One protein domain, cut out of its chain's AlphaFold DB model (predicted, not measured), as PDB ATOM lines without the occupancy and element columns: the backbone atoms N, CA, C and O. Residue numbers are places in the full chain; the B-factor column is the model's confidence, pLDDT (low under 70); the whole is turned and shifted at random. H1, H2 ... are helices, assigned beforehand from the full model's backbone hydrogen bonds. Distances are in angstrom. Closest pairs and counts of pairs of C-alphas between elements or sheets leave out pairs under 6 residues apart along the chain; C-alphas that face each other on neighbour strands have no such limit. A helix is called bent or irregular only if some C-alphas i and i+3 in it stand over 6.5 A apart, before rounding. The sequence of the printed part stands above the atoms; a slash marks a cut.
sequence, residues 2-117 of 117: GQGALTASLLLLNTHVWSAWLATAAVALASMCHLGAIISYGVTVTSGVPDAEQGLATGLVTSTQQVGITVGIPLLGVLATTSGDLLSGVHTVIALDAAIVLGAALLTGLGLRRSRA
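What this domain is: This is residues 2 to 117 of the 117 residues of the protein "MFS transporter" of Streptomyces sp. SID6139 (UniProt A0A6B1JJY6). The longest helix, H3, meets H2 near one end and H4 near the other, and short H1 packs between H2 and H4 in a loose up-and-down bundle. The printed part has 116 residues with four named helices, H1 to H4 in order, class all helix. It is loose, with a radius of gyration of the C-alphas of 17.2 A, spanning 53 by 31 by 24 A.

Where its parts are: H3, residues 51 to 81, 45.7 A, is irregular: C-alphas 52 and 55 are 7.0 A apart. H2 is residues 18 to 46, 42.3 A. H4, residues 86 to 115, 43.5 A, ends at C-alpha (186.829, 207.172, 91.904). H1, residues 2 to 12, 16.7 A, begins at C-alpha (183.390, 187.061, 100.635).

How they stand to each other: H3 touches H2 in a hairpin with residues 54 to 61 alone, closest C-alphas Gln 54 and Thr 46, 5.8 A. Hairpin H3 and H4 touches at Ala 80 and Gly 89, closest C-alphas, 3.9 A, a shallow tilt of 33 degrees, only just short of steep. H1 touches H4, closest C-alphas Gly 4 and Ala 98, 4.5 A. H2 and H4 have every O i to N i+4 pair within hydrogen-bond range, H1 4 of 7, H3 24 of 27.

The domain as a whole: The printed part has no cut. Residues 116 to 117 are under 70 in pLDDT.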
ATOM      1  N   GLY A   2     183.218 188.498 100.345       96.19
ATOM      2  CA  GLY A   2     183.390 187.061 100.635       96.19
ATOM      3  C   GLY A   2     183.438 186.692 102.125       96.19
ATOM      4  O   GLY A   2     182.673 185.830 102.537       96.19
ATOM      5  N   GLN A   3     184.234 187.403 102.939       97.44
ATOM      6  CA  GLN A   3     184.283 187.196 104.397       97.44
ATOM      7  C   GLN A   3     182.885 187.286 105.024       97.44
ATOM      8  O   GLN A   3     182.442 186.331 105.645       97.44
ATOM      9  N   GLY A   4     182.165 188.392 104.806       97.31
ATOM     10  CA  GLY A   4     180.835 188.594 105.390       97.31
ATOM     11  C   GLY A   4     179.801 187.562 104.929       97.31
ATOM     12  O   GLY A   4     179.000 187.104 105.734       97.31
ATOM     13  N   ALA A   5     179.845 187.138 103.660       97.94
ATOM     14  CA  ALA A   5     178.946 186.100 103.146       97.94
ATOM     15  C   ALA A   5     179.219 184.724 103.780       97.94
ATOM     16  O   ALA A   5     178.290 184.003 104.135       97.94
ATOM     17  N   LEU A   6     180.494 184.369 103.953       98.38
ATOM     18  CA  LEU A   6     180.890 183.117 104.597       98.38
ATOM     19  C   LEU A   6     180.603 183.146 106.102       98.38
ATOM     20  O   LEU A   6     180.089 182.161 106.625       98.38
ATOM     21  N   THR A   7     180.812 184.278 106.782       98.25
ATOM     22  CA  THR A   7     180.368 184.465 108.172       98.25
ATOM     23  C   THR A   7     178.852 184.310 108.293       98.25
ATOM     24  O   THR A   7     178.390 183.587 109.168       98.25
ATOM     25  N   ALA A   8     178.063 184.897 107.385       98.12
ATOM     26  CA  ALA A   8     176.603 184.761 107.400       98.12
ATOM     27  C   ALA A   8     176.140 183.299 107.284       98.12
ATOM     28  O   ALA A   8     175.130 182.926 107.876       98.12
ATOM     29  N   SER A   9     176.883 182.447 106.566       98.00
ATOM     30  CA  SER A   9     176.550 181.019 106.459       98.00
ATOM     31  C   SER A   9     176.586 180.288 107.809       98.00
ATOM     32  O   SER A   9     175.883 179.295 107.983       98.00
ATOM     33  N   LEU A  10     177.321 180.813 108.799       97.50
ATOM     34  CA  LEU A  10     177.369 180.265 110.157       97.50
ATOM     35  C   LEU A  10     176.038 180.422 110.915       97.50
ATOM     36  O   LEU A  10     175.844 179.777 111.941       97.50
ATOM     37  N   LEU A  11     175.079 181.198 110.399       97.62
ATOM     38  CA  LEU A  11     173.707 181.216 110.922       97.62
ATOM     39  C   LEU A  11     172.984 179.872 110.744       97.62
ATOM     40  O   LEU A  11     171.984 179.616 111.405       97.62
ATOM     41  N   LEU A  12     173.493 178.992 109.877       96.81
ATOM     42  CA  LEU A  12     172.956 177.644 109.694       96.81
ATOM     43  C   LEU A  12     173.418 176.662 110.786       96.81
ATOM     44  O   LEU A  12     172.929 175.531 110.832       96.81
ATOM     45  N   LEU A  13     174.356 177.063 111.654       96.38
ATOM     46  CA  LEU A  13     174.856 176.207 112.727       96.38
ATOM     47  C   LEU A  13     173.745 175.853 113.719       96.38
ATOM     48  O   LEU A  13     172.979 176.703 114.166       96.38
ATOM     49  N   ASN A  14     173.727 174.587 114.118       94.06
ATOM     50  CA  ASN A  14     172.909 174.057 115.206       94.06
ATOM     51  C   ASN A  14     173.712 173.014 116.011       94.06
ATOM     52  O   ASN A  14     174.916 172.854 115.815       94.06
ATOM     53  N   THR A  15     173.055 172.283 116.907       92.44
ATOM     54  CA  THR A  15     173.697 171.318 117.817       92.44
ATOM     55  C   THR A  15     174.135 169.998 117.166       92.44
ATOM     56  O   THR A  15     174.748 169.165 117.830       92.44
ATOM     57  N   HIS A  16     173.859 169.777 115.880       95.50
ATOM     58  CA  HIS A  16     174.238 168.556 115.174       95.50
ATOM     59  C   HIS A  16     175.723 168.548 114.770       95.50
ATOM     60  O   HIS A  16     176.302 169.575 114.424       95.50
ATOM     61  N   VAL A  17     176.331 167.357 114.696       94.00
ATOM     62  CA  VAL A  17     177.759 167.163 114.356       94.00
ATOM     63  C   VAL A  17     178.181 167.759 113.003       94.00
ATOM     64  O   VAL A  17     179.347 168.092 112.803       94.00
ATOM     65  N   TRP A  18     177.242 167.943 112.069       95.12
ATOM     66  CA  TRP A  18     177.550 168.487 110.744       95.12
ATOM     67  C   TRP A  18     177.946 169.969 110.825       95.12
ATOM     68  O   TRP A  18     178.734 170.438 110.003       95.12
ATOM     69  N   SER A  19     177.474 170.682 111.854       95.75
ATOM     70  CA  SER A  19     177.818 172.078 112.128       95.75
ATOM     71  C   SER A  19     179.324 172.282 112.268       95.75
ATOM     72  O   SER A  19     179.836 173.309 111.839       95.75
ATOM     73  N   ALA A  20     180.060 171.298 112.799       96.38
ATOM     74  CA  ALA A  20     181.516 171.384 112.908       96.38
ATOM     75  C   ALA A  20     182.193 171.461 111.528       96.38
ATOM     76  O   ALA A  20     183.112 172.259 111.329       96.38
ATOM     77  N   TRP A  21     181.711 170.683 110.555       98.00
ATOM     78  CA  TRP A  21     182.221 170.708 109.183       98.00
ATOM     79  C   TRP A  21     181.882 172.016 108.474       98.00
ATOM     80  O   TRP A  21     182.762 172.611 107.851       98.00
ATOM     81  N   LEU A  22     180.641 172.497 108.622       97.50
ATOM     82  CA  LEU A  22     180.246 173.800 108.089       97.50
ATOM     83  C   LEU A  22     181.107 174.917 108.688       97.50
ATOM     84  O   LEU A  22     181.676 175.704 107.939       97.50
ATOM     85  N   ALA A  23     181.229 174.967 110.018       97.00
ATOM     86  CA  ALA A  23     182.016 175.978 110.712       97.00
ATOM     87  C   ALA A  23     183.470 175.972 110.234       97.00
ATOM     88  O   ALA A  23     184.006 177.019 109.884       97.00
ATOM     89  N   THR A  24     184.080 174.790 110.137       98.19
ATOM     90  CA  THR A  24     185.464 174.643 109.671       98.19
ATOM     91  C   THR A  24     185.638 175.192 108.255       98.19
ATOM     92  O   THR A  24     186.516 176.021 108.022       98.19
ATOM     93  N   ALA A  25     184.789 174.774 107.313       98.38
ATOM     94  CA  ALA A  25     184.887 175.206 105.922       98.38
ATOM     95  C   ALA A  25     184.613 176.710 105.763       98.38
ATOM     96  O   ALA A  25     185.382 177.420 105.111       98.38
ATOM     97  N   ALA A  26     183.543 177.211 106.385       98.25
ATOM     98  CA  ALA A  26     183.147 178.610 106.299       98.25
ATOM     99  C   ALA A  26     184.194 179.538 106.930       98.25
ATOM    100  O   ALA A  26     184.602 180.506 106.290       98.25
ATOM    101  N   VAL A  27     184.692 179.223 108.132       97.94
ATOM    102  CA  VAL A  27     185.716 180.030 108.818       97.94
ATOM    103  C   VAL A  27     187.042 180.006 108.059       97.94
ATOM    104  O   VAL A  27     187.667 181.056 107.900       97.94
ATOM    105  N   ALA A  28     187.466 178.853 107.534       98.31
ATOM    106  CA  ALA A  28     188.693 178.761 106.742       98.31
ATOM    107  C   ALA A  28     188.630 179.649 105.487       98.31
ATOM    108  O   ALA A  28     189.524 180.464 105.247       98.31
ATOM    109  N   LEU A  29     187.545 179.557 104.714       98.50
ATOM    110  CA  LEU A  29     187.362 180.370 103.510       98.50
ATOM    111  C   LEU A  29     187.172 181.860 103.841       98.50
ATOM    112  O   LEU A  29     187.698 182.726 103.132       98.50
ATOM    113  N   ALA A  30     186.460 182.177 104.928       98.19
ATOM    114  CA  ALA A  30     186.279 183.551 105.389       98.19
ATOM    115  C   ALA A  30     187.628 184.175 105.763       98.19
ATOM    116  O   ALA A  30     187.888 185.323 105.406       98.19
ATOM    117  N   SER A  31     188.511 183.395 106.392       97.75
ATOM    118  CA  SER A  31     189.863 183.817 106.769       97.75
ATOM    119  C   SER A  31     190.729 184.140 105.548       97.75
ATOM    120  O   SER A  31     191.487 185.106 105.571       97.75
ATOM    121  N   MET A  32     190.587 183.399 104.444       98.12
ATOM    122  CA  MET A  32     191.291 183.725 103.194       98.12
ATOM    123  C   MET A  32     190.804 185.055 102.606       98.12
ATOM    124  O   MET A  32     191.607 185.891 102.190       98.12
ATOM    125  N   CYS A  33     189.490 185.292 102.631       97.88
ATOM    126  CA  CYS A  33     188.919 186.576 102.223       97.88
ATOM    127  C   CYS A  33     189.396 187.727 103.127       97.88
ATOM    128  O   CYS A  33     189.670 188.822 102.636       97.88
ATOM    129  N   HIS A  34     189.493 187.470 104.431       96.88
ATOM    130  CA  HIS A  34     189.965 188.416 105.438       96.88
ATOM    131  C   HIS A  34     191.426 188.819 105.209       96.88
ATOM    132  O   HIS A  34     191.732 190.007 105.135       96.88
ATOM    133  N   LEU A  35     192.315 187.840 105.008       96.75
ATOM    134  CA  LEU A  35     193.728 188.083 104.696       96.75
ATOM    135  C   LEU A  35     193.890 188.930 103.434       96.75
ATOM    136  O   LEU A  35     194.660 189.888 103.432       96.75
ATOM    137  N   GLY A  36     193.118 188.632 102.385       96.62
ATOM    138  CA  GLY A  36     193.113 189.444 101.169       96.62
ATOM    139  C   GLY A  36     192.744 190.905 101.440       96.62
ATOM    140  O   GLY A  36     193.380 191.808 100.895       96.62
ATOM    141  N   ALA A  37     191.763 191.154 102.314       94.94
ATOM    142  CA  ALA A  37     191.360 192.506 102.699       94.94
ATOM    143  C   ALA A  37     192.442 193.231 103.516       94.94
ATOM    144  O   ALA A  37     192.756 194.378 103.201       94.94
ATOM    145  N   ILE A  38     193.046 192.566 104.507       94.19
ATOM    146  CA  ILE A  38     194.128 193.139 105.322       94.19
ATOM    147  C   ILE A  38     195.334 193.496 104.455       94.19
ATOM    148  O   ILE A  38     195.832 194.617 104.545       94.19
ATOM    149  N   ILE A  39     195.787 192.578 103.597       95.19
ATOM    150  CA  ILE A  39     196.945 192.808 102.724       95.19
ATOM    151  C   ILE A  39     196.650 193.956 101.756       95.19
ATOM    152  O   ILE A  39     197.464 194.866 101.620       95.19
ATOM    153  N   SER A  40     195.470 193.955 101.126       94.25
ATOM    154  CA  SER A  40     195.073 195.019 100.195       94.25
ATOM    155  C   SER A  40     195.023 196.381 100.880       94.25
ATOM    156  O   SER A  40     195.532 197.358 100.333       94.25
ATOM    157  N   TYR A  41     194.443 196.453 102.081       92.06
ATOM    158  CA  TYR A  41     194.427 197.677 102.876       92.06
ATOM    159  C   TYR A  41     195.851 198.118 103.212       92.06
ATOM    160  O   TYR A  41     196.221 199.229 102.853       92.06
ATOM    161  N   GLY A  42     196.669 197.233 103.788       92.94
ATOM    162  CA  GLY A  42     198.055 197.519 104.159       92.94
ATOM    163  C   GLY A  42     198.879 198.073 102.996       92.94
ATOM    164  O   GLY A  42     199.481 199.134 103.134       92.94
ATOM    165  N   VAL A  43     198.831 197.425 101.828       94.31
ATOM    166  CA  VAL A  43     199.482 197.918 100.601       94.31
ATOM    167  C   VAL A  43     198.926 199.282 100.197       94.31
ATOM    168  O   VAL A  43     199.704 200.172  99.874       94.31
ATOM    169  N   THR A  44     197.610 199.489 100.257       92.50
ATOM    170  CA  THR A  44     196.979 200.763  99.869       92.50
ATOM    171  C   THR A  44     197.448 201.936 100.732       92.50
ATOM    172  O   THR A  44     197.697 203.008 100.193       92.50
ATOM    173  N   VAL A  45     197.580 201.758 102.052       92.19
ATOM    174  CA  VAL A  45     197.989 202.857 102.958       92.19
ATOM    175  C   VAL A  45     199.500 203.069 103.021       92.19
ATOM    176  O   VAL A  45     199.941 204.116 103.484       92.19
ATOM    177  N   THR A  46     200.298 202.093 102.586       93.94
ATOM    178  CA  THR A  46     201.768 202.176 102.624       93.94
ATOM    179  C   THR A  46     202.386 202.493 101.261       93.94
ATOM    180  O   THR A  46     203.467 203.074 101.197       93.94
ATOM    181  N   SER A  47     201.710 202.165 100.158       90.69
ATOM    182  CA  SER A  47     202.212 202.436  98.809       90.69
ATOM    183  C   SER A  47     202.020 203.910  98.465       90.69
ATOM    184  O   SER A  47     200.905 204.351  98.202       90.69
ATOM    185  N   GLY A  48     203.114 204.671  98.443       87.88
ATOM    186  CA  GLY A  48     203.115 206.084  98.049       87.88
ATOM    187  C   GLY A  48     203.377 207.072  99.182       87.88
ATOM    188  O   GLY A  48     203.453 208.269  98.911       87.88
ATOM    189  N   VAL A  49     203.563 206.599 100.420       93.44
ATOM    190  CA  VAL A  49     204.120 207.427 101.502       93.44
ATOM    191  C   VAL A  49     205.657 207.395 101.476       93.44
ATOM    192  O   VAL A  49     206.232 206.384 101.063       93.44
ATOM    193  N   PRO A  50     206.345 208.474 101.898       95.69
ATOM    194  CA  PRO A  50     207.804 208.507 101.989       95.69
ATOM    195  C   PRO A  50     208.370 207.366 102.847       95.69
ATOM    196  O   PRO A  50     207.762 206.974 103.842       95.69
ATOM    197  N   ASP A  51     209.575 206.887 102.528       93.19
ATOM    198  CA  ASP A  51     210.217 205.761 103.235       93.19
ATOM    199  C   ASP A  51     210.325 205.977 104.752       93.19
ATOM    200  O   ASP A  51     210.119 205.050 105.535       93.19
ATOM    201  N   ALA A  52     210.567 207.221 105.180       95.19
ATOM    202  CA  ALA A  52     210.635 207.592 106.594       95.19
ATOM    203  C   ALA A  52     209.292 207.438 107.341       95.19
ATOM    204  O   ALA A  52     209.277 207.327 108.565       95.19
ATOM    205  N   GLU A  53     208.168 207.409 106.621       95.19
ATOM    206  CA  GLU A  53     206.810 207.358 107.173       95.19
ATOM    207  C   GLU A  53     206.162 205.970 107.049       95.19
ATOM    208  O   GLU A  53     205.137 205.710 107.680       95.19
ATOM    209  N   GLN A  54     206.758 205.031 106.305       92.94
ATOM    210  CA  GLN A  54     206.192 203.686 106.111       92.94
ATOM    211  C   GLN A  54     206.034 202.906 107.425       92.94
ATOM    212  O   GLN A  54     205.039 202.198 107.623       92.94
ATOM    213  N   GLY A  55     206.993 203.060 108.345       93.69
ATOM    214  CA  GLY A  55     206.917 202.467 109.682       93.69
ATOM    215  C   GLY A  55     205.743 203.025 110.492       93.69
ATOM    216  O   GLY A  55     205.025 202.264 111.140       93.69
ATOM    217  N   LEU A  56     205.492 204.336 110.387       96.06
ATOM    218  CA  LEU A  56     204.342 204.989 111.011       96.06
ATOM    219  C   LEU A  56     203.030 204.492 110.394       96.06
ATOM    220  O   LEU A  56     202.144 204.074 111.132       96.06
ATOM    221  N   ALA A  57     202.919 204.463 109.063       94.94
ATOM    222  CA  ALA A  57     201.727 203.975 108.367       94.94
ATOM    223  C   ALA A  57     201.389 202.524 108.760       94.94
ATOM    224  O   ALA A  57     200.253 202.219 109.125       94.94
ATOM    225  N   THR A  58     202.390 201.642 108.788       94.25
ATOM    226  CA  THR A  58     202.228 200.245 109.225       94.25
ATOM    227  C   THR A  58     201.833 200.147 110.702       94.25
ATOM    228  O   THR A  58     200.957 199.355 111.071       94.25
ATOM    229  N   GLY A  59     202.436 200.978 111.561       94.94
ATOM    230  CA  GLY A  59     202.098 201.067 112.981       94.94
ATOM    231  C   GLY A  59     200.659 201.532 113.216       94.94
ATOM    232  O   GLY A  59     199.958 200.965 114.055       94.94
ATOM    233  N   LEU A  60     200.169 202.497 112.434       95.62
ATOM    234  CA  LEU A  60     198.774 202.949 112.463       95.62
ATOM    235  C   LEU A  60     197.813 201.843 112.003       95.62
ATOM    236  O   LEU A  60     196.816 201.568 112.670       95.62
ATOM    237  N   VAL A  61     198.130 201.137 110.914       93.62
ATOM    238  CA  VAL A  61     197.342 199.979 110.451       93.62
ATOM    239  C   VAL A  61     197.256 198.888 111.523       93.62
ATOM    240  O   VAL A  61     196.193 198.306 111.732       93.62
ATOM    241  N   THR A  62     198.353 198.605 112.224       94.44
ATOM    242  CA  THR A  62     198.377 197.555 113.253       94.44
ATOM    243  C   THR A  62     197.660 197.994 114.530       94.44
ATOM    244  O   THR A  62     196.848 197.248 115.073       94.44
ATOM    245  N   SER A  63     197.909 199.216 115.003       96.62
ATOM    246  CA  SER A  63     197.284 199.738 116.226       96.62
ATOM    247  C   SER A  63     195.774 199.915 116.076       96.62
ATOM    248  O   SER A  63     195.028 199.569 116.987       96.62
ATOM    249  N   THR A  64     195.289 200.357 114.911       94.88
ATOM    250  CA  THR A  64     193.843 200.410 114.632       94.88
ATOM    251  C   THR A  64     193.194 199.024 114.678       94.88
ATOM    252  O   THR A  64     192.116 198.885 115.255       94.88
ATOM    253  N   GLN A  65     193.856 197.981 114.160       94.69
ATOM    254  CA  GLN A  65     193.384 196.596 114.295       94.69
ATOM    255  C   GLN A  65     193.358 196.137 115.756       94.69
ATOM    256  O   GLN A  65     192.370 195.547 116.187       94.69
ATOM    257  N   GLN A  66     194.398 196.447 116.537       97.06
ATOM    258  CA  GLN A  66     194.428 196.132 117.968       97.06
ATOM    259  C   GLN A  66     193.275 196.806 118.715       97.06
ATOM    260  O   GLN A  66     192.559 196.129 119.445       97.06
ATOM    261  N   VAL A  67     193.028 198.098 118.476       97.12
ATOM    262  CA  VAL A  67     191.882 198.818 119.055       97.12
ATOM    263  C   VAL A  67     190.563 198.157 118.650       97.12
ATOM    264  O   VAL A  67     189.714 197.909 119.507       97.12
ATOM    265  N   GLY A  68     190.405 197.819 117.367       94.81
ATOM    266  CA  GLY A  68     189.220 197.128 116.859       94.81
ATOM    267  C   GLY A  68     188.966 195.796 117.564       94.81
ATOM    268  O   GLY A  68     187.837 195.520 117.958       94.81
ATOM    269  N   ILE A  69     190.012 195.002 117.795       95.81
ATOM    270  CA  ILE A  69     189.935 193.723 118.515       95.81
ATOM    271  C   ILE A  69     189.601 193.947 119.996       95.81
ATOM    272  O   ILE A  69     188.680 193.320 120.520       95.81
ATOM    273  N   THR A  70     190.321 194.854 120.662       97.56
ATOM    274  CA  THR A  70     190.143 195.163 122.088       97.56
ATOM    275  C   THR A  70     188.727 195.634 122.400       97.56
ATOM    276  O   THR A  70     188.186 195.266 123.436       97.56
ATOM    277  N   VAL A  71     188.119 196.427 121.517       96.62
ATOM    278  CA  VAL A  71     186.750 196.930 121.698       96.62
ATOM    279  C   VAL A  71     185.712 195.929 121.185       96.62
ATOM    280  O   VAL A  71     184.700 195.692 121.841       96.62
ATOM    281  N   GLY A  72     185.957 195.320 120.024       94.94
ATOM    282  CA  GLY A  72     185.000 194.452 119.342       94.94
ATOM    283  C   GLY A  72     184.725 193.144 120.078       94.94
ATOM    284  O   GLY A  72     183.561 192.772 120.225       94.94
ATOM    285  N   ILE A  73     185.765 192.465 120.585       94.94
ATOM    286  CA  ILE A  73     185.599 191.172 121.269       94.94
ATOM    287  C   ILE A  73     184.683 191.299 122.498       94.94
ATOM    288  O   ILE A  73     183.716 190.541 122.571       94.94
ATOM    289  N   PRO A  74     184.909 192.235 123.446       95.88
ATOM    290  CA  PRO A  74     184.028 192.369 124.602       95.88
ATOM    291  C   PRO A  74     182.601 192.770 124.226       95.88
ATOM    292  O   PRO A  74     181.662 192.213 124.785       95.88
ATOM    293  N   LEU A  75     182.420 193.692 123.272       94.88
ATOM    294  CA  LEU A  75     181.087 194.132 122.847       94.88
ATOM    295  C   LEU A  75     180.257 192.966 122.304       94.88
ATOM    296  O   LEU A  75     179.149 192.719 122.777       94.88
ATOM    297  N   LEU A  76     180.809 192.219 121.348       93.62
ATOM    298  CA  LEU A  76     180.134 191.052 120.786       93.62
ATOM    299  C   LEU A  76     179.992 189.929 121.827       93.62
ATOM    300  O   LEU A  76     178.952 189.280 121.893       93.62
ATOM    301  N   GLY A  77     180.994 189.731 122.687       93.44
ATOM    302  CA  GLY A  77     180.965 188.730 123.755       93.44
ATOM    303  C   GLY A  77     179.849 188.963 124.776       93.44
ATOM    304  O   GLY A  77     179.167 188.015 125.165       93.44
ATOM    305  N   VAL A  78     179.606 190.217 125.169       95.38
ATOM    306  CA  VAL A  78     178.477 190.571 126.043       95.38
ATOM    307  C   VAL A  78     177.155 190.239 125.353       95.38
ATOM    308  O   VAL A  78     176.354 189.515 125.933       95.38
ATOM    309  N   LEU A  79     176.956 190.655 124.097       91.31
ATOM    310  CA  LEU A  79     175.730 190.346 123.343       91.31
ATOM    311  C   LEU A  79     175.457 188.833 123.252       91.31
ATOM    312  O   LEU A  79     174.316 188.394 123.425       91.31
ATOM    313  N   ALA A  80     176.499 188.030 123.016       93.31
ATOM    314  CA  ALA A  80     176.372 186.576 122.961       93.31
ATOM    315  C   ALA A  80     175.974 185.965 124.313       93.31
ATOM    316  O   ALA A  80     175.196 185.015 124.352       93.31
ATOM    317  N   THR A  81     176.505 186.491 125.419       94.19
ATOM    318  CA  THR A  81     176.389 185.869 126.749       94.19
ATOM    319  C   THR A  81     175.219 186.376 127.584       94.19
ATOM    320  O   THR A  81     174.788 185.676 128.495       94.19
ATOM    321  N   THR A  82     174.661 187.549 127.272       94.00
ATOM    322  CA  THR A  82     173.471 188.088 127.957       94.00
ATOM    323  C   THR A  82     172.149 187.654 127.319       94.00
ATOM    324  O   THR A  82     171.083 188.073 127.766       94.00
ATOM    325  N   SER A  83     172.202 186.857 126.251       89.88
ATOM    326  CA  SER A  83     171.017 186.298 125.592       89.88
ATOM    327  C   SER A  83     170.386 185.173 126.425       89.88
ATOM    328  O   SER A  83     171.048 184.565 127.262       89.88
ATOM    329  N   GLY A  84     169.099 184.880 126.195       89.06
ATOM    330  CA  GLY A  84     168.372 183.838 126.941       89.06
ATOM    331  C   GLY A  84     168.945 182.425 126.766       89.06
ATOM    332  O   GLY A  84     168.843 181.604 127.675       89.06
ATOM    333  N   ASP A  85     169.588 182.160 125.626       92.50
ATOM    334  CA  ASP A  85     170.428 180.987 125.397       92.50
ATOM    335  C   ASP A  85     171.652 181.349 124.535       92.50
ATOM    336  O   ASP A  85     171.642 182.330 123.780       92.50
ATOM    337  N   LEU A  86     172.711 180.541 124.646       91.31
ATOM    338  CA  LEU A  86     173.991 180.783 123.978       91.31
ATOM    339  C   LEU A  86     173.904 180.686 122.448       91.31
ATOM    340  O   LEU A  86     174.560 181.469 121.765       91.31
ATOM    341  N   LEU A  87     173.134 179.744 121.893       92.19
ATOM    342  CA  LEU A  87     173.040 179.560 120.443       92.19
ATOM    343  C   LEU A  87     172.363 180.771 119.795       92.19
ATOM    344  O   LEU A  87     172.891 181.310 118.822       92.19
ATOM    345  N   SER A  88     171.261 181.252 120.376       94.12
ATOM    346  CA  SER A  88     170.591 182.478 119.920       94.12
ATOM    347  C   SER A  88     171.488 183.711 120.048       94.12
ATOM    348  O   SER A  88     171.524 184.552 119.145       94.12
ATOM    349  N   GLY A  89     172.258 183.813 121.137       95.62
ATOM    350  CA  GLY A  89     173.234 184.891 121.317       95.62
ATOM    351  C   GLY A  89     174.341 184.862 120.262       95.62
ATOM    352  O   GLY A  89     174.646 185.885 119.646       95.62
ATOM    353  N   VAL A  90     174.895 183.681 119.984       94.69
ATOM    354  CA  VAL A  90     175.902 183.472 118.933       94.69
ATOM    355  C   VAL A  90     175.338 183.809 117.553       94.69
ATOM    356  O   VAL A  90     175.991 184.523 116.795       94.69
ATOM    357  N   HIS A  91     174.120 183.368 117.224       96.50
ATOM    358  CA  HIS A  91     173.460 183.721 115.961       96.50
ATOM    359  C   HIS A  91     173.259 185.230 115.820       96.50
ATOM    360  O   HIS A  91     173.543 185.786 114.762       96.50
ATOM    361  N   THR A  92     172.842 185.907 116.890       96.31
ATOM    362  CA  THR A  92     172.678 187.369 116.902       96.31
ATOM    363  C   THR A  92     173.997 188.076 116.589       96.31
ATOM    364  O   THR A  92     174.047 188.961 115.734       96.31
ATOM    365  N   VAL A  93     175.084 187.653 117.235       96.88
ATOM    366  CA  VAL A  93     176.422 188.218 117.021       96.88
ATOM    367  C   VAL A  93     176.951 187.929 115.616       96.88
ATOM    368  O   VAL A  93     177.490 188.833 114.981       96.88
ATOM    369  N   ILE A  94     176.753 186.716 115.094       97.31
ATOM    370  CA  ILE A  94     177.126 186.349 113.718       97.31
ATOM    371  C   ILE A  94     176.362 187.200 112.702       97.31
ATOM    372  O   ILE A  94     176.961 187.697 111.748       97.31
ATOM    373  N   ALA A  95     175.051 187.384 112.893       97.88
ATOM    374  CA  ALA A  95     174.231 188.203 112.005       97.88
ATOM    375  C   ALA A  95     174.711 189.661 111.997       97.88
ATOM    376  O   ALA A  95     174.823 190.268 110.929       97.88
ATOM    377  N   LEU A  96     175.035 190.201 113.176       97.31
ATOM    378  CA  LEU A  96     175.552 191.557 113.323       97.31
ATOM    379  C   LEU A  96     176.920 191.723 112.647       97.31
ATOM    380  O   LEU A  96     177.085 192.640 111.844       97.31
ATOM    381  N   ASP A  97     177.878 190.832 112.920       96.75
ATOM    382  CA  ASP A  97     179.211 190.871 112.303       96.75
ATOM    383  C   ASP A  97     179.123 190.765 110.775       96.75
ATOM    384  O   ASP A  97     179.668 191.599 110.047       96.75
ATOM    385  N   ALA A  98     178.344 189.802 110.271       98.12
ATOM    386  CA  ALA A  98     178.134 189.631 108.841       98.12
ATOM    387  C   ALA A  98     177.533 190.889 108.197       98.12
ATOM    388  O   ALA A  98     178.012 191.326 107.147       98.12
ATOM    389  N   ALA A  99     176.528 191.507 108.826       98.19
ATOM    390  CA  ALA A  99     175.918 192.739 108.337       98.19
ATOM    391  C   ALA A  99     176.920 193.905 108.300       98.19
ATOM    392  O   ALA A  99     176.989 194.615 107.295       98.19
ATOM    393  N   ILE A 100     177.736 194.069 109.346       97.00
ATOM    394  CA  ILE A 100     178.772 195.110 109.415       97.00
ATOM    395  C   ILE A 100     179.806 194.912 108.301       97.00
ATOM    396  O   ILE A 100     180.096 195.847 107.552       97.00
ATOM    397  N   VAL A 101     180.328 193.695 108.136       97.38
ATOM    398  CA  VAL A 101     181.353 193.385 107.126       97.38
ATOM    399  C   VAL A 101     180.803 193.530 105.703       97.38
ATOM    400  O   VAL A 101     181.494 194.038 104.815       97.38
ATOM    401  N   LEU A 102     179.559 193.106 105.458       98.31
ATOM    402  CA  LEU A 102     178.897 193.287 104.164       98.31
ATOM    403  C   LEU A 102     178.626 194.766 103.871       98.31
ATOM    404  O   LEU A 102     178.892 195.215 102.756       98.31
ATOM    405  N   GLY A 103     178.173 195.528 104.870       98.44
ATOM    406  CA  GLY A 103     177.985 196.974 104.773       98.44
ATOM    407  C   GLY A 103     179.290 197.698 104.449       98.44
ATOM    408  O   GLY A 103     179.345 198.461 103.486       98.44
ATOM    409  N   ALA A 104     180.372 197.391 105.168       96.81
ATOM    410  CA  ALA A 104     181.700 197.932 104.889       96.81
ATOM    411  C   ALA A 104     182.171 197.583 103.467       96.81
ATOM    412  O   ALA A 104     182.645 198.450 102.737       96.81
ATOM    413  N   ALA A 105     181.984 196.334 103.026       96.88
ATOM    414  CA  ALA A 105     182.334 195.926 101.668       96.88
ATOM    415  C   ALA A 105     181.529 196.681 100.596       96.88
ATOM    416  O   ALA A 105     182.091 197.045  99.561       96.88
ATOM    417  N   LEU A 106     180.237 196.921 100.835       97.62
ATOM    418  CA  LEU A 106     179.380 197.692  99.939       97.62
ATOM    419  C   LEU A 106     179.844 199.150  99.857       97.62
ATOM    420  O   LEU A 106     180.050 199.654  98.756       97.62
ATOM    421  N   LEU A 107     180.052 199.804 101.003       97.25
ATOM    422  CA  LEU A 107     180.498 201.197 101.070       97.25
ATOM    423  C   LEU A 107     181.847 201.387 100.370       97.25
ATOM    424  O   LEU A 107     181.976 202.266  99.516       97.25
ATOM    425  N   THR A 108     182.819 200.513 100.645       95.25
ATOM    426  CA  THR A 108     184.124 200.527  99.972       95.25
ATOM    427  C   THR A 108     183.975 200.300  98.469       95.25
ATOM    428  O   THR A 108     184.554 201.034  97.670       95.25
ATOM    429  N   GLY A 109     183.156 199.329  98.053       95.00
ATOM    430  CA  GLY A 109     182.906 199.056  96.638       95.00
ATOM    431  C   GLY A 109     182.289 200.246  95.899       95.00
ATOM    432  O   GLY A 109     182.729 200.588  94.803       95.00
ATOM    433  N   LEU A 110     181.303 200.914  96.500       96.50
ATOM    434  CA  LEU A 110     180.678 202.111  95.932       96.50
ATOM    435  C   LEU A 110     181.656 203.292  95.863       96.50
ATOM    436  O   LEU A 110     181.720 203.962  94.831       96.50
ATOM    437  N   GLY A 111     182.453 203.512  96.913       94.56
ATOM    438  CA  GLY A 111     183.472 204.566  96.947       94.56
ATOM    439  C   GLY A 111     184.540 204.386  95.865       94.56
ATOM    440  O   GLY A 111     184.844 205.324  95.127       94.56
ATOM    441  N   LEU A 112     185.044 203.161  95.693       92.62
ATOM    442  CA  LEU A 112     186.032 202.846  94.656       92.62
ATOM    443  C   LEU A 112     185.463 202.963  93.238       92.62
ATOM    444  O   LEU A 112     186.170 203.405  92.335       92.62
ATOM    445  N   ARG A 113     184.190 202.601  93.018       90.75
ATOM    446  CA  ARG A 113     183.533 202.772  91.709       90.75
ATOM    447  C   ARG A 113     183.429 204.242  91.315       90.75
ATOM    448  O   ARG A 113     183.663 204.555  90.155       90.75
ATOM    449  N   ARG A 114     183.120 205.128  92.266       83.56
ATOM    450  CA  ARG A 114     183.030 206.574  92.015       83.56
ATOM    451  C   ARG A 114     184.378 207.206  91.674       83.56
ATOM    452  O   ARG A 114     184.405 208.150  90.909       83.56
ATOM    453  N   SER A 115     185.475 206.686  92.215       75.50
ATOM    454  CA  SER A 115     186.829 207.172  91.904       75.50
ATOM    455  C   SER A 115     187.287 206.824  90.476       75.50
ATOM    456  O   SER A 115     188.169 207.473  89.925       75.50
ATOM    457  N   ARG A 116     186.690 205.793  89.858       69.62
ATOM    458  CA  ARG A 116     187.028 205.347  88.496       69.62
ATOM    459  C   ARG A 116     186.181 205.983  87.386       69.62
ATOM    460  O   ARG A 116     186.499 205.747  86.224       69.62
ATOM    461  N   ALA A 117     185.099 206.682  87.729       57.09
ATOM    462  CA  ALA A 117     184.165 207.311  86.791       57.09
ATOM    463  C   ALA A 117     184.407 208.821  86.739       57.09
ATOM    464  O   ALA A 117     184.321 209.375  85.624       57.09
TER     465      ALA A 117